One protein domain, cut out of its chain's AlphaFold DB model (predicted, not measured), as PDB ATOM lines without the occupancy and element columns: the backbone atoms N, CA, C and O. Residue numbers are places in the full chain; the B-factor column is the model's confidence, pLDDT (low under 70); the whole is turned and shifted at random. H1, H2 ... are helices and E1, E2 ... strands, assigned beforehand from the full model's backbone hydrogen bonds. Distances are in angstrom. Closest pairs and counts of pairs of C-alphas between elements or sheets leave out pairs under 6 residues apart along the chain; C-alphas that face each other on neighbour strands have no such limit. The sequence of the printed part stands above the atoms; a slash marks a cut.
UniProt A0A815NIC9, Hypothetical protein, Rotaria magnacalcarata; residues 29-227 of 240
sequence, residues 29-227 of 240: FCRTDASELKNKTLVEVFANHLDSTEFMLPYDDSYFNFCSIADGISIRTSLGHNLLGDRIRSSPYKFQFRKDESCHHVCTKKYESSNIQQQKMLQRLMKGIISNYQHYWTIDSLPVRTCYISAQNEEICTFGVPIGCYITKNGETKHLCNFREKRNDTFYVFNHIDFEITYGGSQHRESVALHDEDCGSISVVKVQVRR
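Overview. This is residues 29 to 227 of the 240 residues of the protein "Hypothetical protein" of Rotaria magnacalcarata (UniProt A0A815NIC9). Two strongly twisted sheets lie partly face to face with their strands crossed, a sandwich of E2, E1, E3 over E5, E4, E9, E8; the hairpin of E6 and E7 sits at one end with H2 packed on it. The small helix H1 lies away from both sheets, and the long link between E8 and E9 reaches toward the end opposite H2. The printed part has 199 residues with two named helices and nine named strands, in the order E1 H1 E2 H2 E3 E4 E5 E6 E7 E8 E9; the class is mixed, with under half of the residues in named elements. The three-stranded sheet and E6 with E7 are antiparallel, the four-stranded sheet is mixed. The whole is only just compact, close to loose, with a radius of gyration of the C-alphas of 19.3 A and spans of 63 by 43 by 31 A.

Arrangement. Residues 29 to 30 pair antiparallel with residues 215 to 216 of E9, residues 215 to 226. E1, residues 42 to 52, is the inner strand between E2, residues 89 to 96, with N 43 and O 95 2.8 A apart, and E3, residues 133 to 139, with N 46 and O 138 2.8 A apart. H1, residues 79 to 84, is on neither this sheet nor the four-stranded one. H2, residues 116 to 130, only grazes the first sheet; E2, H2 and E3 form a split strand-helix-strand unit, two strands running the same way with E1 between them, its crossover right-handed. E4, residues 145 to 149, and E5, residues 155 to 159, form a hairpin, with N 148 and O 156 2.9 A apart. E4 is parallel to E9, with N 223 and O 145 2.8 A apart. E6, residues 164 to 167, and E7, residues 186 to 189, form a hairpin, with N 165 and O 188 2.8 A apart; the closest C-alphas of H2 and E6, Ile 129 and Gly 164, are 5.4 A apart. E8, residues 192 to 200, forms a hairpin with E9, with N 196 and O 222 2.8 A apart. In both helices every O i to N i+4 pair is within hydrogen-bond range.

Along the chain. E1 runs 30.0 A from C-alpha 42 at (24.687, -16.043, 71.586). H2 measures 21.1 A and E8 26.2 A. E9 runs 30.4 A to C-alpha 226 at (21.604, -0.761, 90.480) and bends by 66 degrees at residue 219; E2 bends by 70 degrees at residue 92.

Size, cuts and confidence. The C-alphas farthest apart, Ser 114 and Ser 207, are 64.7 A apart. The printed part has no cut. The links E1 to H1, E2 to H2, E6 to E7 and E8 to E9 are long. Mean pLDDT of the printed part is 79.8; residues 33 to 39, 70 to 87, 174 to 175, 202 to 213 and 227 are under 70.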
ATOM      1  N   PHE A  29      16.954 -18.071  68.113       86.81
ATOM      2  CA  PHE A  29      18.035 -18.439  69.006       86.81
ATOM      3  C   PHE A  29      17.767 -19.822  69.590       86.81
ATOM      4  O   PHE A  29      16.612 -20.142  69.864       86.81
ATOM      5  N   CYS A  30      18.811 -20.627  69.782       85.31
ATOM      6  CA  CYS A  30      18.690 -21.986  70.316       85.31
ATOM      7  C   CYS A  30      19.786 -22.290  71.339       85.31
ATOM      8  O   CYS A  30      20.834 -21.652  71.327       85.31
ATOM      9  N   ARG A  31      19.563 -23.272  72.223       82.56
ATOM     10  CA  ARG A  31      20.545 -23.672  73.258       82.56
ATOM     11  C   ARG A  31      21.752 -24.424  72.691       82.56
ATOM     12  O   ARG A  31      22.838 -24.355  73.259       82.56
ATOM     13  N   THR A  32      21.561 -25.141  71.591       76.06
ATOM     14  CA  THR A  32      22.606 -25.885  70.878       76.06
ATOM     15  C   THR A  32      22.652 -25.454  69.423       76.06
ATOM     16  O   THR A  32      21.625 -25.059  68.863       76.06
ATOM     17  N   ASP A  33      23.819 -25.603  68.797       63.50
ATOM     18  CA  ASP A  33      23.999 -25.452  67.353       63.50
ATOM     19  C   ASP A  33      23.264 -26.602  66.635       63.50
ATOM     20  O   ASP A  33      23.857 -27.592  66.210       63.50
ATOM     21  N   ALA A  34      21.933 -26.530  66.577       55.50
ATOM     22  CA  ALA A  34      21.123 -27.469  65.818       55.50
ATOM     23  C   ALA A  34      21.476 -27.277  64.337       55.50
ATOM     24  O   ALA A  34      21.186 -26.234  63.751       55.50
ATOM     25  N   SER A  35      22.152 -28.277  63.775       50.78
ATOM     26  CA  SER A  35      23.032 -28.183  62.604       50.78
ATOM     27  C   SER A  35      22.359 -27.853  61.255       50.78
ATOM     28  O   SER A  35      23.005 -27.980  60.217       50.78
ATOM     29  N   GLU A  36      21.099 -27.418  61.232       53.56
ATOM     30  CA  GLU A  36      20.324 -27.228  59.993       53.56
ATOM     31  C   GLU A  36      19.646 -25.851  59.852       53.56
ATOM     32  O   GLU A  36      19.281 -25.464  58.743       53.56
ATOM     33  N   LEU A  37      19.558 -25.045  60.917       53.22
ATOM     34  CA  LEU A  37      19.121 -23.644  60.835       53.22
ATOM     35  C   LEU A  37      20.305 -22.724  61.174       53.22
ATOM     36  O   LEU A  37      21.149 -23.077  61.993       53.22
ATOM     37  N   LYS A  38      20.349 -21.508  60.611       58.22
ATOM     38  CA  LYS A  38      21.262 -20.421  61.039       58.22
ATOM     39  C   LYS A  38      20.891 -19.908  62.447       58.22
ATOM     40  O   LYS A  38      20.613 -18.724  62.626       58.22
ATOM     41  N   ASN A  39      20.820 -20.805  63.423       65.06
ATOM     42  CA  ASN A  39      20.427 -20.519  64.791       65.06
ATOM     43  C   ASN A  39      21.588 -19.870  65.532       65.06
ATOM     44  O   ASN A  39      22.727 -20.323  65.450       65.06
ATOM     45  N   LYS A  40      21.287 -18.794  66.257       78.88
ATOM     46  CA  LYS A  40      22.262 -18.114  67.111       78.88
ATOM     47  C   LYS A  40      22.149 -18.664  68.532       78.88
ATOM     48  O   LYS A  40      21.068 -18.682  69.102       78.88
ATOM     49  N   THR A  41      23.253 -19.083  69.133       86.12
ATOM     50  CA  THR A  41      23.296 -19.453  70.563       86.12
ATOM     51  C   THR A  41      23.560 -18.240  71.454       86.12
ATOM     52  O   THR A  41      23.084 -18.160  72.587       86.12
ATOM     53  N   LEU A  42      24.266 -17.253  70.902       88.69
ATOM     54  CA  LEU A  42      24.687 -16.043  71.586       88.69
ATOM     55  C   LEU A  42      23.748 -14.870  71.304       88.69
ATOM     56  O   LEU A  42      23.453 -14.546  70.152       88.69
ATOM     57  N   VAL A  43      23.344 -14.194  72.370       89.31
ATOM     58  CA  VAL A  43      22.583 -12.950  72.351       89.31
ATOM     59  C   VAL A  43      23.542 -11.793  72.614       89.31
ATOM     60  O   VAL A  43      24.093 -11.666  73.705       89.31
ATOM     61  N   GLU A  44      23.760 -10.955  71.605       90.38
ATOM     62  CA  GLU A  44      24.676  -9.813  71.682       90.38
ATOM     63  C   GLU A  44      23.910  -8.506  71.874       90.38
ATOM     64  O   GLU A  44      22.903  -8.257  71.200       90.38
ATOM     65  N   VAL A  45      24.413  -7.656  72.770       89.88
ATOM     66  CA  VAL A  45      23.905  -6.297  72.944       89.88
ATOM     67  C   VAL A  45      24.736  -5.338  72.105       89.88
ATOM     68  O   VAL A  45      25.971  -5.344  72.141       89.88
ATOM     69  N   PHE A  46      24.053  -4.463  71.383       89.06
ATOM     70  CA  PHE A  46      24.667  -3.415  70.587       89.06
ATOM     71  C   PHE A  46      24.403  -2.045  71.195       89.06
ATOM     72  O   PHE A  46      23.300  -1.769  71.666       89.06
ATOM     73  N   ALA A  47      25.420  -1.187  71.169       87.88
ATOM     74  CA  ALA A  47      25.318   0.213  71.537       87.88
ATOM     75  C   ALA A  47      25.031   1.058  70.302       87.88
ATOM     76  O   ALA A  47      25.850   1.115  69.385       87.88
ATOM     77  N   ASN A  48      23.864   1.704  70.279       84.06
ATOM     78  CA  ASN A  48      23.457   2.544  69.159       84.06
ATOM     79  C   ASN A  48      24.006   3.959  69.328       84.06
ATOM     80  O   ASN A  48      24.778   4.431  68.501       84.06
ATOM     81  N   HIS A  49      23.601   4.626  70.407       84.56
ATOM     82  CA  HIS A  49      24.022   5.979  70.744       84.56
ATOM     83  C   HIS A  49      23.909   6.218  72.250       84.56
ATOM     84  O   HIS A  49      23.248   5.472  72.981       84.56
ATOM     85  N   LEU A  50      24.573   7.280  72.693       86.94
ATOM     86  CA  LEU A  50      24.487   7.797  74.041       86.94
ATOM     87  C   LEU A  50      24.125   9.282  73.951       86.94
ATOM     88  O   LEU A  50      24.973  10.116  73.627       86.94
ATOM     89  N   ASP A  51      22.865   9.612  74.206       88.44
ATOM     90  CA  ASP A  51      22.356  10.980  74.110       88.44
ATOM     91  C   ASP A  51      21.664  11.425  75.397       88.44
ATOM     92  O   ASP A  51      21.567  10.674  76.369       88.44
ATOM     93  N   SER A  52      21.259  12.689  75.418       88.75
ATOM     94  CA  SER A  52      20.559  13.302  76.532       88.75
ATOM     95  C   SER A  52      19.112  13.573  76.150       88.75
ATOM     96  O   SER A  52      18.828  14.116  75.085       88.75
ATOM     97  N   THR A  53      18.190  13.329  77.079       83.19
ATOM     98  CA  THR A  53      16.789  13.748  76.906       83.19
ATOM     99  C   THR A  53      16.601  15.269  76.997       83.19
ATOM    100  O   THR A  53      15.497  15.767  76.801       83.19
ATOM    101  N   GLU A  54      17.646  16.008  77.375       83.44
ATOM    102  CA  GLU A  54      17.648  17.466  77.542       83.44
ATOM    103  C   GLU A  54      18.447  18.175  76.437       83.44
ATOM    104  O   GLU A  54      18.185  19.339  76.138       83.44
ATOM    105  N   PHE A  55      19.408  17.484  75.812       81.62
ATOM    106  CA  PHE A  55      20.313  18.045  74.808       81.62
ATOM    107  C   PHE A  55      20.444  17.116  73.597       81.62
ATOM    108  O   PHE A  55      20.774  15.945  73.731       81.62
ATOM    109  N   MET A  56      20.318  17.673  72.391       73.62
ATOM    110  CA  MET A  56      20.378  16.933  71.117       73.62
ATOM    111  C   MET A  56      21.811  16.557  70.673       73.62
ATOM    112  O   MET A  56      22.082  16.463  69.478       73.62
ATOM    113  N   LEU A  57      22.762  16.408  71.604       80.38
ATOM    114  CA  LEU A  57      24.163  16.099  71.291       80.38
ATOM    115  C   LEU A  57      24.494  14.642  71.647       80.38
ATOM    116  O   LEU A  57      24.682  14.348  72.835       80.38
ATOM    117  N   PRO A  58      24.613  13.745  70.650       79.88
ATOM    118  CA  PRO A  58      25.041  12.378  70.886       79.88
ATOM    119  C   PRO A  58      26.549  12.328  71.155       79.88
ATOM    120  O   PRO A  58      27.355  12.978  70.483       79.88
ATOM    121  N   TYR A  59      26.929  11.514  72.129       83.56
ATOM    122  CA  TYR A  59      28.307  11.127  72.399       83.56
ATOM    123  C   TYR A  59      28.450   9.611  72.251       83.56
ATOM    124  O   TYR A  59      27.475   8.888  72.052       83.56
ATOM    125  N   ASP A  60      29.682   9.123  72.337       80.31
ATOM    126  CA  ASP A  60      29.944   7.696  72.453       80.31
ATOM    127  C   ASP A  60      30.480   7.330  73.841       80.31
ATOM    128  O   ASP A  60      30.817   8.193  74.659       80.31
ATOM    129  N   ASP A  61      30.568   6.026  74.095       81.94
ATOM    130  CA  ASP A  61      31.008   5.471  75.375       81.94
ATOM    131  C   ASP A  61      32.398   5.983  75.801       81.94
ATOM    132  O   ASP A  61      32.658   6.205  76.988       81.94
ATOM    133  N   SER A  62      33.286   6.259  74.836       83.88
ATOM    134  CA  SER A  62      34.644   6.746  75.103       83.88
ATOM    135  C   SER A  62      34.652   8.162  75.684       83.88
ATOM    136  O   SER A  62      35.496   8.487  76.528       83.88
ATOM    137  N   TYR A  63      33.683   9.001  75.299       86.81
ATOM    138  CA  TYR A  63      33.583  10.376  75.783       86.81
ATOM    139  C   TYR A  63      33.384  10.432  77.303       86.81
ATOM    140  O   TYR A  63      34.008  11.254  77.979       86.81
ATOM    141  N   PHE A  64      32.568   9.530  77.848       88.31
ATOM    142  CA  PHE A  64      32.299   9.435  79.286       88.31
ATOM    143  C   PHE A  64      33.171   8.405  80.007       88.31
ATOM    144  O   PHE A  64      32.988   8.180  81.201       88.31
ATOM    145  N   ASN A  65      34.159   7.830  79.311       86.69
ATOM    146  CA  ASN A  65      35.041   6.794  79.841       86.69
ATOM    147  C   ASN A  65      34.272   5.548  80.322       86.69
ATOM    148  O   ASN A  65      34.681   4.905  81.289       86.69
ATOM    149  N   PHE A  66      33.181   5.193  79.638       88.12
ATOM    150  CA  PHE A  66      32.576   3.869  79.763       88.12
ATOM    151  C   PHE A  66      33.463   2.825  79.090       88.12
ATOM    152  O   PHE A  66      34.501   3.143  78.491       88.12
ATOM    153  N   CYS A  67      33.114   1.562  79.269       84.62
ATOM    154  CA  CYS A  67      33.863   0.481  78.668       84.62
ATOM    155  C   CYS A  67      33.210  -0.005  77.392       84.62
ATOM    156  O   CYS A  67      31.999  -0.009  77.205       84.62
ATOM    157  N   SER A  68      34.093  -0.309  76.460       80.81
ATOM    158  CA  SER A  68      33.778  -0.604  75.080       80.81
ATOM    159  C   SER A  68      34.806  -1.604  74.586       80.81
ATOM    160  O   SER A  68      35.959  -1.594  75.029       80.81
ATOM    161  N   ILE A  69      34.415  -2.441  73.635       79.19
ATOM    162  CA  ILE A  69      35.342  -3.368  72.990       79.19
ATOM    163  C   ILE A  69      36.291  -2.550  72.100       79.19
ATOM    164  O   ILE A  69      35.826  -1.782  71.258       79.19
ATOM    165  N   ALA A  70      37.607  -2.704  72.291       58.84
ATOM    166  CA  ALA A  70      38.639  -1.935  71.582       58.84
ATOM    167  C   ALA A  70      38.549  -2.064  70.045       58.84
ATOM    168  O   ALA A  70      38.798  -1.090  69.341       58.84
ATOM    169  N   ASP A  71      38.093  -3.223  69.555       55.81
ATOM    170  CA  ASP A  71      37.962  -3.566  68.131       55.81
ATOM    171  C   ASP A  71      36.498  -3.752  67.689       55.81
ATOM    172  O   ASP A  71      36.207  -4.522  66.770       55.81
ATOM    173  N   GLY A  72      35.542  -3.111  68.373       52.09
ATOM    174  CA  GLY A  72      34.113  -3.292  68.109       52.09
ATOM    175  C   GLY A  72      33.766  -3.066  66.634       52.09
ATOM    176  O   GLY A  72      33.752  -1.929  66.161       52.09
ATOM    177  N   ILE A  73      33.468  -4.152  65.914       51.97
ATOM    178  CA  ILE A  73      33.050  -4.121  64.513       51.97
ATOM    179  C   ILE A  73      31.840  -3.186  64.417       51.97
ATOM    180  O   ILE A  73      30.790  -3.454  65.003       51.97
ATOM    181  N   SER A  74      31.992  -2.080  63.684       53.72
ATOM    182  CA  SER A  74      30.859  -1.285  63.210       53.72
ATOM    183  C   SER A  74      30.078  -2.187  62.266       53.72
ATOM    184  O   SER A  74      30.514  -2.421  61.133       53.72
ATOM    185  N   ILE A  75      28.966  -2.756  62.730       52.50
ATOM    186  CA  ILE A  75      28.126  -3.588  61.872       52.50
ATOM    187  C   ILE A  75      27.673  -2.703  60.716       52.50
ATOM    188  O   ILE A  75      27.183  -1.597  60.930       52.50
ATOM    189  N   ARG A  76      27.933  -3.171  59.491       46.38
ATOM    190  CA  ARG A  76      27.696  -2.451  58.237       46.38
ATOM    191  C   ARG A  76      26.276  -1.896  58.202       46.38
ATOM    192  O   ARG A  76      25.336  -2.604  57.851       46.38
ATOM    193  N   THR A  77      26.133  -0.620  58.520       49.22
ATOM    194  CA  THR A  77      24.938   0.137  58.189       49.22
ATOM    195  C   THR A  77      24.985   0.470  56.695       49.22
ATOM    196  O   THR A  77      26.058   0.511  56.078       49.22
ATOM    197  N   SER A  78      23.820   0.614  56.061       49.41
ATOM    198  CA  SER A  78      23.739   0.975  54.643       49.41
ATOM    199  C   SER A  78      24.515   2.275  54.380       49.41
ATOM    200  O   SER A  78      24.682   3.101  55.277       49.41
ATOM    201  N   LEU A  79      25.013   2.471  53.154       54.19
ATOM    202  CA  LEU A  79      25.860   3.622  52.792       54.19
ATOM    203  C   LEU A  79      25.258   4.977  53.238       54.19
ATOM    204  O   LEU A  79      25.999   5.871  53.630       54.19
ATOM    205  N   GLY A  80      23.923   5.094  53.265       52.19
ATOM    206  CA  GLY A  80      23.201   6.269  53.766       52.19
ATOM    207  C   GLY A  80      23.267   6.489  55.287       52.19
ATOM    208  O   GLY A  80      23.381   7.630  55.712       52.19
ATOM    209  N   HIS A  81      23.266   5.436  56.114       49.75
ATOM    210  CA  HIS A  81      23.422   5.556  57.577       49.75
ATOM    211  C   HIS A  81      24.858   5.946  57.970       49.75
ATOM    212  O   HIS A  81      25.060   6.740  58.885       49.75
ATOM    213  N   ASN A  82      25.865   5.446  57.240       47.34
ATOM    214  CA  ASN A  82      27.264   5.835  57.462       47.34
ATOM    215  C   ASN A  82      27.515   7.324  57.176       47.34
ATOM    216  O   ASN A  82      28.360   7.935  57.826       47.34
ATOM    217  N   LEU A  83      26.773   7.907  56.228       51.19
ATOM    218  CA  LEU A  83      26.829   9.339  55.919       51.19
ATOM    219  C   LEU A  83      26.161  10.211  56.997       51.19
ATOM    220  O   LEU A  83      26.493  11.388  57.100       51.19
ATOM    221  N   LEU A  84      25.272   9.637  57.817       51.97
ATOM    222  CA  LEU A  84      24.602  10.315  58.936       51.97
ATOM    223  C   LEU A  84      25.320  10.129  60.283       51.97
ATOM    224  O   LEU A  84      24.945  10.759  61.266       51.97
ATOM    225  N   GLY A  85      26.379   9.315  60.333       50.66
ATOM    226  CA  GLY A  85      27.194   9.127  61.537       50.66
ATOM    227  C   GLY A  85      26.668   8.081  62.525       50.66
ATOM    228  O   GLY A  85      27.310   7.866  63.554       50.66
ATOM    229  N   ASP A  86      25.576   7.384  62.203       53.69
ATOM    230  CA  ASP A  86      25.035   6.308  63.032       53.69
ATOM    231  C   ASP A  86      25.962   5.088  63.002       53.69
ATOM    232  O   ASP A  86      26.096   4.381  61.996       53.69
ATOM    233  N   ARG A  87      26.625   4.838  64.134       68.00
ATOM    234  CA  ARG A  87      27.514   3.691  64.327       68.00
ATOM    235  C   ARG A  87      26.949   2.813  65.431       68.00
ATOM    236  O   ARG A  87      27.273   3.021  66.594       68.00
ATOM    237  N   ILE A  88      26.162   1.809  65.052       74.69
ATOM    238  CA  ILE A  88      25.833   0.700  65.951       74.69
ATOM    239  C   ILE A  88      27.134  -0.066  66.224       74.69
ATOM    240  O   ILE A  88      27.739  -0.634  65.308       74.69
ATOM    241  N   ARG A  89      27.591  -0.044  67.476       80.69
ATOM    242  CA  ARG A  89      28.833  -0.685  67.923       80.69
ATOM    243  C   ARG A  89      28.525  -1.907  68.769       80.69
ATOM    244  O   ARG A  89      27.521  -1.970  69.474       80.69
ATOM    245  N   SER A  90      29.428  -2.877  68.723       83.62
ATOM    246  CA  SER A  90      29.380  -4.008  69.647       83.62
ATOM    247  C   SER A  90      29.641  -3.515  71.071       83.62
ATOM    248  O   SER A  90      30.645  -2.843  71.316       83.62
ATOM    249  N   SER A  91      28.745  -3.849  71.995       87.44
ATOM    250  CA  SER A  91      28.953  -3.615  73.424       87.44
ATOM    251  C   SER A  91      29.643  -4.838  74.062       87.44
ATOM    252  O   SER A  91      29.687  -5.903  73.439       87.44
ATOM    253  N   PRO A  92      30.181  -4.729  75.289       86.62
ATOM    254  CA  PRO A  92      30.790  -5.866  75.979       86.62
ATOM    255  C   PRO A  92      29.779  -6.916  76.476       86.62
ATOM    256  O   PRO A  92      30.194  -7.991  76.903       86.62
ATOM    257  N   TYR A  93      28.472  -6.634  76.428       88.69
ATOM    258  CA  TYR A  93      27.441  -7.524  76.963       88.69
ATOM    259  C   TYR A  93      27.058  -8.611  75.950       88.69
ATOM    260  O   TYR A  93      26.605  -8.326  74.834       88.69
ATOM    261  N   LYS A  94      27.229  -9.871  76.358       89.00
ATOM    262  CA  LYS A  94      26.912 -11.067  75.576       89.00
ATOM    263  C   LYS A  94      26.332 -12.125  76.510       89.00
ATOM    264  O   LYS A  94      26.901 -12.354  77.570       89.00
ATOM    265  N   PHE A  95      25.240 -12.764  76.105       88.75
ATOM    266  CA  PHE A  95      24.516 -13.736  76.927       88.75
ATOM    267  C   PHE A  95      24.261 -15.021  76.155       88.75
ATOM    268  O   PHE A  95      23.993 -14.986  74.953       88.75
ATOM    269  N   GLN A  96      24.293 -16.157  76.841       88.94
ATOM    270  CA  GLN A  96      23.832 -17.415  76.262       88.94
ATOM    271  C   GLN A  96      22.299 -17.488  76.283       88.94
ATOM    272  O   GLN A  96      21.654 -17.136  77.273       88.94
ATOM    273  N   PHE A  97      21.696 -17.953  75.187       88.38
ATOM    274  CA  PHE A  97      20.242 -18.075  75.073       88.38
ATOM    275  C   PHE A  97      19.637 -18.939  76.196       88.38
ATOM    276  O   PHE A  97      20.075 -20.070  76.421       88.38
ATOM    277  N   ARG A  98      18.602 -18.411  76.876       86.12
ATOM    278  CA  ARG A  98      17.884 -19.072  77.992       86.12
ATOM    279  C   ARG A  98      18.817 -19.625  79.081       86.12
ATOM    280  O   ARG A  98      18.553 -20.680  79.664       86.12
ATOM    281  N   LYS A  99      19.924 -18.933  79.341       86.50
ATOM    282  CA  LYS A  99      20.845 -19.270  80.419       86.50
ATOM    283  C   LYS A  99      20.965 -18.083  81.357       86.50
ATOM    284  O   LYS A  99      21.479 -17.039  80.971       86.50
ATOM    285  N   ASP A 100      20.527 -18.283  82.591       84.81
ATOM    286  CA  ASP A 100      20.756 -17.308  83.643       84.81
ATOM    287  C   ASP A 100      22.251 -17.260  83.955       84.81
ATOM    288  O   ASP A 100      22.898 -18.287  84.198       84.81
ATOM    289  N   GLU A 101      22.808 -16.057  83.932       80.12
ATOM    290  CA  GLU A 101      24.207 -15.812  84.242       80.12
ATOM    291  C   GLU A 101      24.308 -14.919  85.477       80.12
ATOM    292  O   GLU A 101      23.592 -13.930  85.633       80.12
ATOM    293  N   SER A 102      25.207 -15.284  86.390       79.06
ATOM    294  CA  SER A 102      25.569 -14.418  87.508       79.06
ATOM    295  C   SER A 102      26.385 -13.219  87.019       79.06
ATOM    296  O   SER A 102      26.953 -13.251  85.931       79.06
ATOM    297  N   CYS A 103      26.512 -12.181  87.849       75.19
ATOM    298  CA  CYS A 103      27.233 -10.966  87.475       75.19
ATOM    299  C   CYS A 103      28.654 -11.241  86.949       75.19
ATOM    300  O   CYS A 103      29.458 -11.906  87.606       75.19
ATOM    301  N   HIS A 104      28.949 -10.673  85.778       78.56
ATOM    302  CA  HIS A 104      30.254 -10.711  85.139       78.56
ATOM    303  C   HIS A 104      30.938  -9.343  85.243       78.56
ATOM    304  O   HIS A 104      30.301  -8.301  85.091       78.56
ATOM    305  N   HIS A 105      32.241  -9.343  85.519       81.19
ATOM    306  CA  HIS A 105      33.053  -8.127  85.512       81.19
ATOM    307  C   HIS A 105      33.477  -7.811  84.079       81.19
ATOM    308  O   HIS A 105      34.002  -8.687  83.399       81.19
ATOM    309  N   VAL A 106      33.266  -6.573  83.629       82.62
ATOM    310  CA  VAL A 106      33.692  -6.145  82.285       82.62
ATOM    311  C   VAL A 106      34.994  -5.357  82.353       82.62
ATOM    312  O   VAL A 106      35.973  -5.705  81.692       82.62
ATOM    313  N   CYS A 107      35.046  -4.301  83.166       84.12
ATOM    314  CA  CYS A 107      36.251  -3.505  83.340       84.12
ATOM    315  C   CYS A 107      36.237  -2.674  84.630       84.12
ATOM    316  O   CYS A 107      35.250  -2.587  85.356       84.12
ATOM    317  N   THR A 108      37.365  -2.026  84.933       82.62
ATOM    318  CA  THR A 108      37.488  -1.110  86.074       82.62
ATOM    319  C   THR A 108      38.023   0.241  85.626       82.62
ATOM    320  O   THR A 108      39.080   0.331  85.005       82.62
ATOM    321  N   LYS A 109      37.322   1.313  86.009       83.50
ATOM    322  CA  LYS A 109      37.778   2.698  85.846       83.50
ATOM    323  C   LYS A 109      38.200   3.261  87.196       83.50
ATOM    324  O   LYS A 109      37.466   3.146  88.174       83.50
ATOM    325  N   LYS A 110      39.391   3.857  87.249       84.75
ATOM    326  CA  LYS A 110      39.943   4.496  88.450       84.75
ATOM    327  C   LYS A 110      40.113   5.989  88.203       84.75
ATOM    328  O   LYS A 110      40.536   6.389  87.119       84.75
ATOM    329  N   TYR A 111      39.775   6.781  89.216       84.69
ATOM    330  CA  TYR A 111      39.862   8.235  89.184       84.69
ATOM    331  C   TYR A 111      40.647   8.720  90.401       84.69
ATOM    332  O   TYR A 111      40.124   8.770  91.512       84.69
ATOM    333  N   GLU A 112      41.911   9.058  90.192       84.56
ATOM    334  CA  GLU A 112      42.814   9.569  91.217       84.56
ATOM    335  C   GLU A 112      42.772  11.097  91.245       84.56
ATOM    336  O   GLU A 112      42.725  11.758  90.204       84.56
ATOM    337  N   SER A 113      42.790  11.680  92.443       85.19
ATOM    338  CA  SER A 113      42.755  13.136  92.641       85.19
ATOM    339  C   SER A 113      43.994  13.845  92.090       85.19
ATOM    340  O   SER A 113      43.898  14.986  91.644       85.19
ATOM    341  N   SER A 114      45.139  13.163  92.068       90.50
ATOM    342  CA  SER A 114      46.406  13.661  91.520       90.50
ATOM    343  C   SER A 114      46.425  13.726  89.988       90.50
ATOM    344  O   SER A 114      47.219  14.473  89.417       90.50
ATOM    345  N   ASN A 115      45.562  12.969  89.301       92.44
ATOM    346  CA  ASN A 115      45.578  12.866  87.847       92.44
ATOM    347  C   ASN A 115      44.540  13.795  87.196       92.44
ATOM    348  O   ASN A 115      43.345  13.505  87.141       92.44
ATOM    349  N   ILE A 116      45.022  14.894  86.609       93.50
ATOM    350  CA  ILE A 116      44.182  15.924  85.974       93.50
ATOM    351  C   ILE A 116      43.302  15.353  84.846       93.50
ATOM    352  O   ILE A 116      42.159  15.781  84.683       93.50
ATOM    353  N   GLN A 117      43.799  14.400  84.051       90.56
ATOM    354  CA  GLN A 117      43.021  13.819  82.949       90.56
ATOM    355  C   GLN A 117      41.866  12.961  83.472       90.56
ATOM    356  O   GLN A 117      40.741  13.083  82.984       90.56
ATOM    357  N   GLN A 118      42.121  12.150  84.500       86.44
ATOM    358  CA  GLN A 118      41.088  11.347  85.153       86.44
ATOM    359  C   GLN A 118      40.037  12.236  85.831       86.44
ATOM    360  O   GLN A 118      38.842  11.985  85.689       86.44
ATOM    361  N   GLN A 119      40.450  13.331  86.475       89.94
ATOM    362  CA  GLN A 119      39.511  14.304  87.045       89.94
ATOM    363  C   GLN A 119      38.619  14.950  85.977       89.94
ATOM    364  O   GLN A 119      37.409  15.060  86.166       89.94
ATOM    365  N   LYS A 120      39.173  15.299  84.808       91.81
ATOM    366  CA  LYS A 120      38.372  15.794  83.673       91.81
ATOM    367  C   LYS A 120      37.375  14.750  83.161       91.81
ATOM    368  O   LYS A 120      36.256  15.104  82.799       91.81
ATOM    369  N   MET A 121      37.752  13.471  83.115       88.75
ATOM    370  CA  MET A 121      36.833  12.380  82.754       88.75
ATOM    371  C   MET A 121      35.693  12.245  83.769       88.75
ATOM    372  O   MET A 121      34.533  12.193  83.368       88.75
ATOM    373  N   LEU A 122      36.008  12.280  85.065       89.62
ATOM    374  CA  LEU A 122      35.011  12.227  86.132       89.62
ATOM    375  C   LEU A 122      34.038  13.414  86.066       89.62
ATOM    376  O   LEU A 122      32.827  13.226  86.143       89.62
ATOM    377  N   GLN A 123      34.542  14.630  85.846       91.19
ATOM    378  CA  GLN A 123      33.702  15.820  85.674       91.19
ATOM    379  C   GLN A 123      32.767  15.706  84.465       91.19
ATOM    380  O   GLN A 123      31.603  16.100  84.552       91.19
ATOM    381  N   ARG A 124      33.245  15.142  83.345       92.75
ATOM    382  CA  ARG A 124      32.390  14.859  82.180       92.75
ATOM    383  C   ARG A 124      31.280  13.875  82.530       92.75
ATOM    384  O   ARG A 124      30.133  14.146  82.192       92.75
ATOM    385  N   LEU A 125      31.593  12.797  83.250       91.31
ATOM    386  CA  LEU A 125      30.598  11.833  83.725       91.31
ATOM    387  C   LEU A 125      29.543  12.498  84.622       91.31
ATOM    388  O   LEU A 125      28.350  12.349  84.378       91.31
ATOM    389  N   MET A 126      29.967  13.299  85.603       92.12
ATOM    390  CA  MET A 126      29.054  14.040  86.486       92.12
ATOM    391  C   MET A 126      28.152  15.004  85.706       92.12
ATOM    392  O   MET A 126      26.950  15.070  85.959       92.12
ATOM    393  N   LYS A 127      28.707  15.721  84.719       92.69
ATOM    394  CA  LYS A 127      27.921  16.583  83.827       92.69
ATOM    395  C   LYS A 127      26.920  15.768  83.007       92.69
ATOM    396  O   LYS A 127      25.770  16.176  82.899       92.69
ATOM    397  N   GLY A 128      27.331  14.609  82.493       91.94
ATOM    398  CA  GLY A 128      26.447  13.681  81.790       91.94
ATOM    399  C   GLY A 128      25.260  13.240  82.649       91.94
ATOM    400  O   GLY A 128      24.129  13.236  82.174       91.94
ATOM    401  N   ILE A 129      25.503  12.946  83.932       91.44
ATOM    402  CA  ILE A 129      24.453  12.580  84.894       91.44
ATOM    403  C   ILE A 129      23.475  13.741  85.112       91.44
ATOM    404  O   ILE A 129      22.266  13.536  85.057       91.44
ATOM    405  N   ILE A 130      23.974  14.966  85.327       90.81
ATOM    406  CA  ILE A 130      23.114  16.157  85.480       90.81
ATOM    407  C   ILE A 130      22.243  16.368  84.239       90.81
ATOM    408  O   ILE A 130      21.065  16.698  84.367       90.81
ATOM    409  N   SER A 131      22.832  16.160  83.063       91.62
ATOM    410  CA  SER A 131      22.188  16.295  81.759       91.62
ATOM    411  C   SER A 131      21.366  15.067  81.347       91.62
ATOM    412  O   SER A 131      20.981  14.983  80.188       91.62
ATOM    413  N   ASN A 132      21.102  14.107  82.242       90.62
ATOM    414  CA  ASN A 132      20.296  12.912  81.966       90.62
ATOM    415  C   ASN A 132      20.718  12.151  80.691       90.62
ATOM    416  O   ASN A 132      19.880  11.812  79.856       90.62
ATOM    417  N   TYR A 133      22.023  11.921  80.520       93.00
ATOM    418  CA  TYR A 133      22.518  11.064  79.443       93.00
ATOM    419  C   TYR A 133      22.103   9.603  79.654       93.00
ATOM    420  O   TYR A 133      22.110   9.102  80.785       93.00
ATOM    421  N   GLN A 134      21.764   8.913  78.566       93.00
ATOM    422  CA  GLN A 134      21.258   7.543  78.581       93.00
ATOM    423  C   GLN A 134      21.900   6.696  77.483       93.00
ATOM    424  O   GLN A 134      22.128   7.169  76.372       93.00
ATOM    425  N   HIS A 135      22.170   5.427  77.786       92.19
ATOM    426  CA  HIS A 135      22.566   4.428  76.801       92.19
ATOM    427  C   HIS A 135      21.347   3.913  76.049       92.19
ATOM    428  O   HIS A 135      20.399   3.419  76.662       92.19
ATOM    429  N   TYR A 136      21.411   3.936  74.722       91.88
ATOM    430  CA  TYR A 136      20.425   3.287  73.871       91.88
ATOM    431  C   TYR A 136      21.033   2.024  73.298       91.88
ATOM    432  O   TYR A 136      21.838   2.044  72.363       91.88
ATOM    433  N   TRP A 137      20.643   0.909  73.905       92.31
ATOM    434  CA  TRP A 137      21.066  -0.412  73.485       92.31
ATOM    435  C   TRP A 137      20.004  -1.106  72.647       92.31
ATOM    436  O   TRP A 137      18.809  -0.802  72.712       92.31
ATOM    437  N   THR A 138      20.444  -2.067  71.848       91.38
ATOM    438  CA  THR A 138      19.574  -2.908  71.035       91.38
ATOM    439  C   THR A 138      20.052  -4.348  71.073       91.38
ATOM    440  O   THR A 138      21.248  -4.615  70.994       91.38
ATOM    441  N   ILE A 139      19.104  -5.273  71.175       90.50
ATOM    442  CA  ILE A 139      19.337  -6.713  71.075       90.50
ATOM    443  C   ILE A 139      18.387  -7.240  70.011       90.50
ATOM    444  O   ILE A 139      17.186  -7.020  70.106       90.50
ATOM    445  N   ASP A 140      18.907  -7.912  68.988       88.50
ATOM    446  CA  ASP A 140      18.091  -8.446  67.886       88.50
ATOM    447  C   ASP A 140      17.124  -7.417  67.256       88.50
ATOM    448  O   ASP A 140      15.953  -7.685  67.008       88.50
ATOM    449  N   SER A 141      17.604  -6.193  67.022       86.00
ATOM    450  CA  SER A 141      16.791  -5.063  66.529       86.00
ATOM    451  C   SER A 141      15.674  -4.589  67.475       86.00
ATOM    452  O   SER A 141      14.903  -3.704  67.104       86.00
ATOM    453  N   LEU A 142      15.587  -5.123  68.698       89.69
ATOM    454  CA  LEU A 142      14.672  -4.651  69.733       89.69
ATOM    455  C   LEU A 142      15.377  -3.662  70.672       89.69
ATOM    456  O   LEU A 142      16.446  -3.977  71.206       89.69
ATOM    457  N   PRO A 143      14.789  -2.480  70.911       93.12
ATOM    458  CA  PRO A 143      15.349  -1.509  71.839       93.12
ATOM    459  C   PRO A 143      15.247  -2.000  73.286       93.12
ATOM    460  O   PRO A 143      14.212  -2.511  73.725       93.12
ATOM    461  N   VAL A 144      16.320  -1.788  74.041       93.19
ATOM    462  CA  VAL A 144      16.367  -2.068  75.478       93.19
ATOM    463  C   VAL A 144      15.586  -1.000  76.246       93.19
ATOM    464  O   VAL A 144      15.687   0.195  75.949       93.19
ATOM    465  N   ARG A 145      14.800  -1.428  77.240       92.75
ATOM    466  CA  ARG A 145      13.973  -0.544  78.074       92.75
ATOM    467  C   ARG A 145      14.376  -0.591  79.536       92.75
ATOM    468  O   ARG A 145      14.630  -1.668  80.059       92.75
ATOM    469  N   THR A 146      14.320   0.549  80.211       90.88
ATOM    470  CA  THR A 146      14.393   0.623  81.674       90.88
ATOM    471  C   THR A 146      12.987   0.788  82.228       90.88
ATOM    472  O   THR A 146      12.240   1.643  81.751       90.88
ATOM    473  N   CYS A 147      12.620  -0.008  83.231       87.44
ATOM    474  CA  CYS A 147      11.312   0.072  83.880       87.44
ATOM    475  C   CYS A 147      11.453   0.501  85.343       87.44
ATOM    476  O   CYS A 147      12.397   0.105  86.028       87.44
ATOM    477  N   TYR A 148      10.521   1.317  85.827       83.62
ATOM    478  CA  TYR A 148      10.471   1.763  87.217       83.62
ATOM    479  C   TYR A 148       9.041   1.960  87.694       83.62
ATOM    480  O   TYR A 148       8.126   2.163  86.904       83.62
ATOM    481  N   ILE A 149       8.865   1.929  89.012       83.00
ATOM    482  CA  ILE A 149       7.570   2.175  89.643       83.00
ATOM    483  C   ILE A 149       7.364   3.684  89.812       83.00
ATOM    484  O   ILE A 149       8.218   4.375  90.375       83.00
ATOM    485  N   SER A 150       6.247   4.191  89.297       81.44
ATOM    486  CA  SER A 150       5.836   5.594  89.387       81.44
ATOM    487  C   SER A 150       5.347   5.966  90.793       81.44
ATOM    488  O   SER A 150       5.142   5.111  91.655       81.44
ATOM    489  N   ALA A 151       5.098   7.258  91.029       79.56
ATOM    490  CA  ALA A 151       4.477   7.723  92.274       79.56
ATOM    491  C   ALA A 151       3.057   7.155  92.473       79.56
ATOM    492  O   ALA A 151       2.589   7.042  93.602       79.56
ATOM    493  N   GLN A 152       2.395   6.774  91.379       85.00
ATOM    494  CA  GLN A 152       1.075   6.148  91.344       85.00
ATOM    495  C   GLN A 152       1.137   4.618  91.504       85.00
ATOM    496  O   GLN A 152       0.112   3.957  91.386       85.00
ATOM    497  N   ASN A 153       2.314   4.053  91.801       85.00
ATOM    498  CA  ASN A 153       2.544   2.613  91.937       85.00
ATOM    499  C   ASN A 153       2.302   1.811  90.640       85.00
ATOM    500  O   ASN A 153       1.921   0.643  90.679       85.00
ATOM    501  N   GLU A 154       2.547   2.437  89.487       87.38
ATOM    502  CA  GLU A 154       2.451   1.808  88.165       87.38
ATOM    503  C   GLU A 154       3.849   1.556  87.587       87.38
ATOM    504  O   GLU A 154       4.743   2.391  87.737       87.38
ATOM    505  N   GLU A 155       4.055   0.422  86.911       87.19
ATOM    506  CA  GLU A 155       5.301   0.167  86.180       87.19
ATOM    507  C   GLU A 155       5.322   0.999  84.888       87.19
ATOM    508  O   GLU A 155       4.527   0.780  83.975       87.19
ATOM    509  N   ILE A 156       6.258   1.943  84.800       88.00
ATOM    510  CA  ILE A 156       6.518   2.747  83.606       88.00
ATOM    511  C   ILE A 156       7.837   2.287  82.997       88.00
ATOM    512  O   ILE A 156       8.867   2.275  83.670       88.00
ATOM    513  N   CYS A 157       7.815   1.952  81.708       90.31
ATOM    514  CA  CYS A 157       9.004   1.588  80.947       90.31
ATOM    515  C   CYS A 157       9.338   2.658  79.909       90.31
ATOM    516  O   CYS A 157       8.486   3.037  79.106       90.31
ATOM    517  N   THR A 158      10.595   3.092  79.876       90.56
ATOM    518  CA  THR A 158      11.124   4.023  78.872       90.56
ATOM    519  C   THR A 158      12.255   3.367  78.093       90.56
ATOM    520  O   THR A 158      12.948   2.486  78.604       90.56
ATOM    521  N   PHE A 159      12.452   3.780  76.843       91.12
ATOM    522  CA  PHE A 159      13.700   3.474  76.145       91.12
ATOM    523  C   PHE A 159      14.850   4.245  76.786       91.12
ATOM    524  O   PHE A 159      14.625   5.295  77.385       91.12
ATOM    525  N   GLY A 160      16.058   3.705  76.654       90.44
ATOM    526  CA  GLY A 160      17.249   4.300  77.241       90.44
ATOM    527  C   GLY A 160      17.517   3.809  78.664       90.44
ATOM    528  O   GLY A 160      16.612   3.485  79.440       90.44
ATOM    529  N   VAL A 161      18.803   3.724  78.992       91.38
ATOM    530  CA  VAL A 161      19.315   3.343  80.308       91.38
ATOM    531  C   VAL A 161      20.142   4.513  80.838       91.38
ATOM    532  O   VAL A 161      21.222   4.764  80.306       91.38
ATOM    533  N   PRO A 162      19.668   5.277  81.837       92.12
ATOM    534  CA  PRO A 162      20.412   6.429  82.329       92.12
ATOM    535  C   PRO A 162      21.765   6.017  82.893       92.12
ATOM    536  O   PRO A 162      21.895   4.985  83.546       92.12
ATOM    537  N   ILE A 163      22.773   6.857  82.675       91.69
ATOM    538  CA  ILE A 163      24.139   6.567  83.135       91.69
ATOM    539  C   ILE A 163      24.316   6.736  84.651       91.69
ATOM    540  O   ILE A 163      25.314   6.315  85.240       91.69
ATOM    541  N   GLY A 164      23.358   7.385  85.301       90.62
ATOM    542  CA  GLY A 164      23.374   7.643  86.725       90.62
ATOM    543  C   GLY A 164      22.273   8.600  87.134       90.62
ATOM    544  O   GLY A 164      21.423   8.985  86.333       90.62
ATOM    545  N   CYS A 165      22.309   9.008  88.395       90.44
ATOM    546  CA  CYS A 165      21.373   9.973  88.936       90.44
ATOM    547  C   CYS A 165      22.053  10.863  89.987       90.44
ATOM    548  O   CYS A 165      23.008  10.454  90.652       90.44
ATOM    549  N   TYR A 166      21.586  12.103  90.117       89.62
ATOM    550  CA  TYR A 166      22.101  13.073  91.079       89.62
ATOM    551  C   TYR A 166      20.991  13.496  92.035       89.62
ATOM    552  O   TYR A 166      19.878  13.812  91.611       89.62
ATOM    553  N   ILE A 167      21.314  13.496  93.326       90.06
ATOM    554  CA  ILE A 167      20.417  13.932  94.392       90.06
ATOM    555  C   ILE A 167      20.866  15.304  94.843       90.06
ATOM    556  O   ILE A 167      21.996  15.468  95.301       90.06
ATOM    557  N   THR A 168      19.982  16.289  94.728       89.50
ATOM    558  CA  THR A 168      20.305  17.661  95.109       89.50
ATOM    559  C   THR A 168      20.476  17.783  96.623       89.50
ATOM    560  O   THR A 168      20.110  16.898  97.403       89.50
ATOM    561  N   LYS A 169      21.006  18.921  97.073       89.62
ATOM    562  CA  LYS A 169      21.094  19.263  98.502       89.62
ATOM    563  C   LYS A 169      19.740  19.195  99.214       89.62
ATOM    564  O   LYS A 169      19.685  18.808 100.379       89.62
ATOM    565  N   ASN A 170      18.661  19.489  98.490       88.81
ATOM    566  CA  ASN A 170      17.290  19.480  98.997       88.81
ATOM    567  C   ASN A 170      16.658  18.075  98.993       88.81
ATOM    568  O   ASN A 170      15.506  17.923  99.382       88.81
ATOM    569  N   GLY A 171      17.393  17.044  98.558       84.00
ATOM    570  CA  GLY A 171      16.890  15.671  98.460       84.00
ATOM    571  C   GLY A 171      16.026  15.410  97.223       84.00
ATOM    572  O   GLY A 171      15.447  14.329  97.096       84.00
ATOM    573  N   GLU A 172      15.949  16.374  96.305       84.38
ATOM    574  CA  GLU A 172      15.235  16.222  95.041       84.38
ATOM    575  C   GLU A 172      16.048  15.358  94.085       84.38
ATOM    576  O   GLU A 172      17.279  15.426  94.035       84.38
ATOM    577  N   THR A 173      15.348  14.553  93.295       79.38
ATOM    578  CA  THR A 173      15.970  13.653  92.330       79.38
ATOM    579  C   THR A 173      15.195  13.701  91.031       79.38
ATOM    580  O   THR A 173      13.972  13.556  91.043       79.38
ATOM    581  N   LYS A 174      15.902  13.812  89.907       68.06
ATOM    582  CA  LYS A 174      15.341  13.364  88.628       68.06
ATOM    583  C   LYS A 174      15.246  11.831  88.657       68.06
ATOM    584  O   LYS A 174      15.883  11.205  89.503       68.06
ATOM    585  N   HIS A 175      14.379  11.269  87.818       67.88
ATOM    586  CA  HIS A 175      13.968   9.858  87.780       67.88
ATOM    587  C   HIS A 175      15.052   8.818  88.172       67.88
ATOM    588  O   HIS A 175      16.248   9.027  87.998       67.88
ATOM    589  N   LEU A 176      14.609   7.649  88.656       72.31
ATOM    590  CA  LEU A 176      15.420   6.450  88.958       72.31
ATOM    591  C   LEU A 176      16.382   6.495  90.170       72.31
ATOM    592  O   LEU A 176      16.995   5.476  90.477       72.31
ATOM    593  N   CYS A 177      16.435   7.565  90.975       77.81
ATOM    594  CA  CYS A 177      17.118   7.533  92.289       77.81
ATOM    595  C   CYS A 177      16.287   6.869  93.421       77.81
ATOM    596  O   CYS A 177      16.258   7.370  94.553       77.81
ATOM    597  N   ASN A 178      15.579   5.763  93.166       70.25
ATOM    598  CA  ASN A 178      14.710   5.132  94.174       70.25
ATOM    599  C   ASN A 178      15.464   4.132  95.071       70.25
ATOM    600  O   ASN A 178      15.124   2.953  95.167       70.25
ATOM    601  N   PHE A 179      16.538   4.596  95.708       75.69
ATOM    602  CA  PHE A 179      17.323   3.782  96.634       75.69
ATOM    603  C   PHE A 179      16.875   4.017  98.075       75.69
ATOM    604  O   PHE A 179      16.665   5.161  98.477       75.69
ATOM    605  N   ARG A 180      16.808   2.939  98.872       70.25
ATOM    606  CA  ARG A 180      16.436   3.006 100.300       70.25
ATOM    607  C   ARG A 180      17.333   3.952 101.101       70.25
ATOM    608  O   ARG A 180      16.854   4.687 101.949       70.25
ATOM    609  N   GLU A 181      18.628   3.947 100.811       77.81
ATOM    610  CA  GLU A 181      19.622   4.705 101.567       77.81
ATOM    611  C   GLU A 181      20.315   5.747 100.682       77.81
ATOM    612  O   GLU A 181      21.385   5.532 100.118       77.81
ATOM    613  N   LYS A 182      19.694   6.900 100.512       79.69
ATOM    614  CA  LYS A 182      20.220   7.953  99.647       79.69
ATOM    615  C   LYS A 182      20.818   9.100 100.456       79.69
ATOM    616  O   LYS A 182      20.344   9.400 101.546       79.69
ATOM    617  N   ARG A 183      21.877   9.720  99.932       86.81
ATOM    618  CA  ARG A 183      22.497  10.919 100.505       86.81
ATOM    619  C   ARG A 183      22.224  12.105  99.598       86.81
ATOM    620  O   ARG A 183      22.300  11.982  98.378       86.81
ATOM    621  N   ASN A 184      21.920  13.239 100.213       90.12
ATOM    622  CA  ASN A 184      21.791  14.501  99.499       90.12
ATOM    623  C   ASN A 184      23.158  14.932  98.952       90.12
ATOM    624  O   ASN A 184      24.198  14.495  99.450       90.12
ATOM    625  N   ASP A 185      23.145  15.783  97.930       89.94
ATOM    626  CA  ASP A 185      24.351  16.318  97.277       89.94
ATOM    627  C   ASP A 185      25.301  15.222  96.761       89.94
ATOM    628  O   ASP A 185      26.521  15.315  96.874       89.94
ATOM    629  N   THR A 186      24.741  14.121  96.249       89.88
ATOM    630  CA  THR A 186      25.515  12.927  95.879       89.88
ATOM    631  C   THR A 186      25.160  12.438  94.479       89.88
ATOM    632  O   THR A 186      23.988  12.327  94.112       89.88
ATOM    633  N   PHE A 187      26.195  12.113  93.706       89.44
ATOM    634  CA  PHE A 187      26.088  11.459  92.405       89.44
ATOM    635  C   PHE A 187      26.137   9.943  92.574       89.44
ATOM    636  O   PHE A 187      27.012   9.412  93.260       89.44
ATOM    637  N   TYR A 188      25.236   9.246  91.894       88.31
ATOM    638  CA  TYR A 188      25.218   7.794  91.789       88.31
ATOM    639  C   TYR A 188      25.398   7.404  90.330       88.31
ATOM    640  O   TYR A 188      24.644   7.854  89.474       88.31
ATOM    641  N   VAL A 189      26.389   6.565  90.047       88.44
ATOM    642  CA  VAL A 189      26.603   6.003  88.710       88.44
ATOM    643  C   VAL A 189      25.880   4.665  88.630       88.44
ATOM    644  O   VAL A 189      25.962   3.864  89.564       88.44
ATOM    645  N   PHE A 190      25.168   4.424  87.535       89.75
ATOM    646  CA  PHE A 190      24.456   3.169  87.299       89.75
ATOM    647  C   PHE A 190      25.377   2.193  86.575       89.75
ATOM    648  O   PHE A 190      25.333   2.043  85.363       89.75
ATOM    649  N   ASN A 191      26.259   1.566  87.349       84.56
ATOM    650  CA  ASN A 191      27.312   0.672  86.858       84.56
ATOM    651  C   ASN A 191      27.024  -0.818  87.096       84.56
ATOM    652  O   ASN A 191      27.900  -1.663  86.928       84.56
ATOM    653  N   HIS A 192      25.829  -1.144  87.579       81.31
ATOM    654  CA  HIS A 192      25.377  -2.517  87.698       81.31
ATOM    655  C   HIS A 192      24.108  -2.671  86.870       81.31
ATOM    656  O   HIS A 192      23.028  -2.242  87.282       81.31
ATOM    657  N   ILE A 193      24.269  -3.283  85.702       87.12
ATOM    658  CA  ILE A 193      23.229  -3.455  84.696       87.12
ATOM    659  C   ILE A 193      22.743  -4.898  84.748       87.12
ATOM    660  O   ILE A 193      23.542  -5.827  84.660       87.12
ATOM    661  N   ASP A 194      21.442  -5.075  84.930       88.44
ATOM    662  CA  ASP A 194      20.786  -6.376  85.009       88.44
ATOM    663  C   ASP A 194      19.846  -6.519  83.813       88.44
ATOM    664  O   ASP A 194      18.878  -5.763  83.707       88.44
ATOM    665  N   PHE A 195      20.170  -7.404  82.871       89.94
ATOM    666  CA  PHE A 195      19.370  -7.613  81.667       89.94
ATOM    667  C   PHE A 195      18.338  -8.710  81.907       89.94
ATOM    668  O   PHE A 195      18.681  -9.849  82.205       89.94
ATOM    669  N   GLU A 196      17.076  -8.381  81.673       91.25
ATOM    670  CA  GLU A 196      15.966  -9.323  81.678       91.25
ATOM    671  C   GLU A 196      15.494  -9.510  80.233       91.25
ATOM    672  O   GLU A 196      14.886  -8.620  79.626       91.25
ATOM    673  N   ILE A 197      15.822 -10.667  79.656       90.44
ATOM    674  CA  ILE A 197      15.511 -11.008  78.266       90.44
ATOM    675  C   ILE A 197      14.384 -12.034  78.260       90.44
ATOM    676  O   ILE A 197      14.542 -13.163  78.719       90.44
ATOM    677  N   THR A 198      13.237 -11.649  77.711       90.44
ATOM    678  CA  THR A 198      12.100 -12.549  77.523       90.44
ATOM    679  C   THR A 198      12.131 -13.143  76.120       90.44
ATOM    680  O   THR A 198      12.329 -12.435  75.127       90.44
ATOM    681  N   TYR A 199      11.870 -14.445  76.036       87.62
ATOM    682  CA  TYR A 199      11.813 -15.188  74.783       87.62
ATOM    683  C   TYR A 199      10.387 -15.669  74.507       87.62
ATOM    684  O   TYR A 199       9.732 -16.217  75.389       87.62
ATOM    685  N   GLY A 200       9.910 -15.476  73.278       83.62
ATOM    686  CA  GLY A 200       8.675 -16.075  72.770       83.62
ATOM    687  C   GLY A 200       8.949 -17.342  71.957       83.62
ATOM    688  O   GLY A 200      10.041 -17.500  71.403       83.62
ATOM    689  N   GLY A 201       7.947 -18.222  71.861       72.25
ATOM    690  CA  GLY A 201       8.008 -19.424  71.022       72.25
ATOM    691  C   GLY A 201       8.223 -19.092  69.543       72.25
ATOM    692  O   GLY A 201       7.840 -18.017  69.059       72.25
ATOM    693  N   SER A 202       8.867 -19.998  68.810       57.66
ATOM    694  CA  SER A 202       9.133 -19.803  67.382       57.66
ATOM    695  C   SER A 202       7.880 -20.125  66.563       57.66
ATOM    696  O   SER A 202       7.521 -21.285  66.405       57.66
ATOM    697  N   GLN A 203       7.225 -19.124  65.968       52.50
ATOM    698  CA  GLN A 203       6.132 -19.361  65.007       52.50
ATOM    699  C   GLN A 203       6.632 -19.785  63.612       52.50
ATOM    700  O   GLN A 203       5.985 -19.497  62.606       52.50
ATOM    701  N   HIS A 204       7.771 -20.477  63.513       48.72
ATOM    702  CA  HIS A 204       8.167 -21.103  62.255       48.72
ATOM    703  C   HIS A 204       7.359 -22.390  62.062       48.72
ATOM    704  O   HIS A 204       7.775 -23.490  62.410       48.72
ATOM    705  N   ARG A 205       6.162 -22.230  61.488       46.81
ATOM    706  CA  ARG A 205       5.474 -23.307  60.774       46.81
ATOM    707  C   ARG A 205       6.247 -23.580  59.486       46.81
ATOM    708  O   ARG A 205       5.958 -22.950  58.482       46.81
ATOM    709  N   GLU A 206       7.252 -24.443  59.559       45.94
ATOM    710  CA  GLU A 206       7.508 -25.526  58.598       45.94
ATOM    711  C   GLU A 206       8.857 -26.206  58.890       45.94
ATOM    712  O   GLU A 206       9.907 -25.571  58.944       45.94
ATOM    713  N   SER A 207       8.766 -27.526  59.080       43.03
ATOM    714  CA  SER A 207       9.806 -28.543  58.878       43.03
ATOM    715  C   SER A 207      11.135 -28.420  59.634       43.03
ATOM    716  O   SER A 207      12.169 -28.361  58.996       43.03
ATOM    717  N   VAL A 208      11.115 -28.466  60.968       43.50
ATOM    718  CA  VAL A 208      11.897 -29.388  61.829       43.50
ATOM    719  C   VAL A 208      11.174 -29.347  63.175       43.50
ATOM    720  O   VAL A 208      10.853 -28.262  63.657       43.50
ATOM    721  N   ALA A 209      10.869 -30.492  63.785       43.50
ATOM    722  CA  ALA A 209      10.357 -30.537  65.153       43.50
ATOM    723  C   ALA A 209      11.478 -30.150  66.139       43.50
ATOM    724  O   ALA A 209      11.987 -30.987  66.875       43.50
ATOM    725  N   LEU A 210      11.913 -28.890  66.112       52.53
ATOM    726  CA  LEU A 210      12.681 -28.302  67.199       52.53
ATOM    727  C   LEU A 210      11.697 -28.156  68.356       52.53
ATOM    728  O   LEU A 210      10.653 -27.518  68.206       52.53
ATOM    729  N   HIS A 211      11.979 -28.807  69.482       54.84
ATOM    730  CA  HIS A 211      11.175 -28.616  70.679       54.84
ATOM    731  C   HIS A 211      11.152 -27.116  71.017       54.84
ATOM    732  O   HIS A 211      12.196 -26.469  71.058       54.84
ATOM    733  N   ASP A 212       9.963 -26.557  71.258       58.06
ATOM    734  CA  ASP A 212       9.746 -25.133  71.596       58.06
ATOM    735  C   ASP A 212      10.519 -24.708  72.877       58.06
ATOM    736  O   ASP A 212      10.737 -23.527  73.165       58.06
ATOM    737  N   GLU A 213      11.009 -25.688  73.643       65.06
ATOM    738  CA  GLU A 213      11.897 -25.500  74.793       65.06
ATOM    739  C   GLU A 213      13.361 -25.202  74.421       65.06
ATOM    740  O   GLU A 213      14.060 -24.524  75.183       65.06
ATOM    741  N   ASP A 214      13.823 -25.614  73.241       78.44
ATOM    742  CA  ASP A 214      15.230 -25.490  72.846       78.44
ATOM    743  C   ASP A 214      15.526 -24.241  72.024       78.44
ATOM    744  O   ASP A 214      16.668 -23.772  72.023       78.44
ATOM    745  N   CYS A 215      14.508 -23.681  71.369       83.62
ATOM    746  CA  CYS A 215      14.629 -22.522  70.498       83.62
ATOM    747  C   CYS A 215      13.559 -21.462  70.785       83.62
ATOM    748  O   CYS A 215      12.504 -21.738  71.351       83.62
ATOM    749  N   GLY A 216      13.819 -20.218  70.394       85.25
ATOM    750  CA  GLY A 216      12.875 -19.120  70.557       85.25
ATOM    751  C   GLY A 216      13.362 -17.825  69.926       85.25
ATOM    752  O   GLY A 216      14.485 -17.728  69.440       85.25
ATOM    753  N   SER A 217      12.505 -16.809  69.936       87.25
ATOM    754  CA  SER A 217      12.852 -15.457  69.480       87.25
ATOM    755  C   SER A 217      12.770 -14.476  70.640       87.25
ATOM    756  O   SER A 217      11.947 -14.644  71.539       87.25
ATOM    757  N   ILE A 218      13.619 -13.452  70.644       88.12
ATOM    758  CA  ILE A 218      13.555 -12.408  71.671       88.12
ATOM    759  C   ILE A 218      12.265 -11.608  71.463       88.12
ATOM    760  O   ILE A 218      11.930 -11.222  70.341       88.12
ATOM    761  N   SER A 219      11.514 -11.390  72.540       86.25
ATOM    762  CA  SER A 219      10.240 -10.665  72.505       86.25
ATOM    763  C   SER A 219      10.302  -9.351  73.273       86.25
ATOM    764  O   SER A 219       9.761  -8.342  72.817       86.25
ATOM    765  N   VAL A 220      10.972  -9.347  74.426       84.94
ATOM    766  CA  VAL A 220      11.105  -8.183  75.300       84.94
ATOM    767  C   VAL A 220      12.505  -8.159  75.888       84.94
ATOM    768  O   VAL A 220      13.035  -9.190  76.289       84.94
ATOM    769  N   VAL A 221      13.077  -6.960  75.971       89.06
ATOM    770  CA  VAL A 221      14.302  -6.715  76.723       89.06
ATOM    771  C   VAL A 221      14.057  -5.584  77.707       89.06
ATOM    772  O   VAL A 221      13.706  -4.465  77.309       89.06
ATOM    773  N   LYS A 222      14.230  -5.889  78.989       90.50
ATOM    774  CA  LYS A 222      14.225  -4.923  80.083       90.50
ATOM    775  C   LYS A 222      15.613  -4.872  80.717       90.50
ATOM    776  O   LYS A 222      16.371  -5.836  80.663       90.50
ATOM    777  N   VAL A 223      15.937  -3.736  81.316       90.00
ATOM    778  CA  VAL A 223      17.123  -3.544  82.140       90.00
ATOM    779  C   VAL A 223      16.712  -2.967  83.482       90.00
ATOM    780  O   VAL A 223      15.927  -2.017  83.552       90.00
ATOM    781  N   GLN A 224      17.288  -3.518  84.546       85.50
ATOM    782  CA  GLN A 224      17.278  -2.908  85.867       85.50
ATOM    783  C   GLN A 224      18.668  -2.370  86.190       85.50
ATOM    784  O   GLN A 224      19.681  -3.058  86.059       85.50
ATOM    785  N   VAL A 225      18.715  -1.117  86.633       84.25
ATOM    786  CA  VAL A 225      19.950  -0.452  87.043       84.25
ATOM    787  C   VAL A 225      20.078  -0.459  88.558       84.25
ATOM    788  O   VAL A 225      19.129  -0.166  89.288       84.25
ATOM    789  N   ARG A 226      21.272  -0.785  89.052       75.50
ATOM    790  CA  ARG A 226      21.604  -0.761  90.480       75.50
ATOM    791  C   ARG A 226      22.869   0.066  90.722       75.50
ATOM    792  O   ARG A 226      23.713   0.213  89.842       75.50
ATOM    793  N   ARG A 227      23.000   0.590  91.944       67.81
ATOM    794  CA  ARG A 227      24.255   1.148  92.484       67.81
ATOM    795  C   ARG A 227      24.881   0.154  93.466       67.81
ATOM    796  O   ARG A 227      24.147  -0.597  94.109       67.81
TER     797      ARG A 227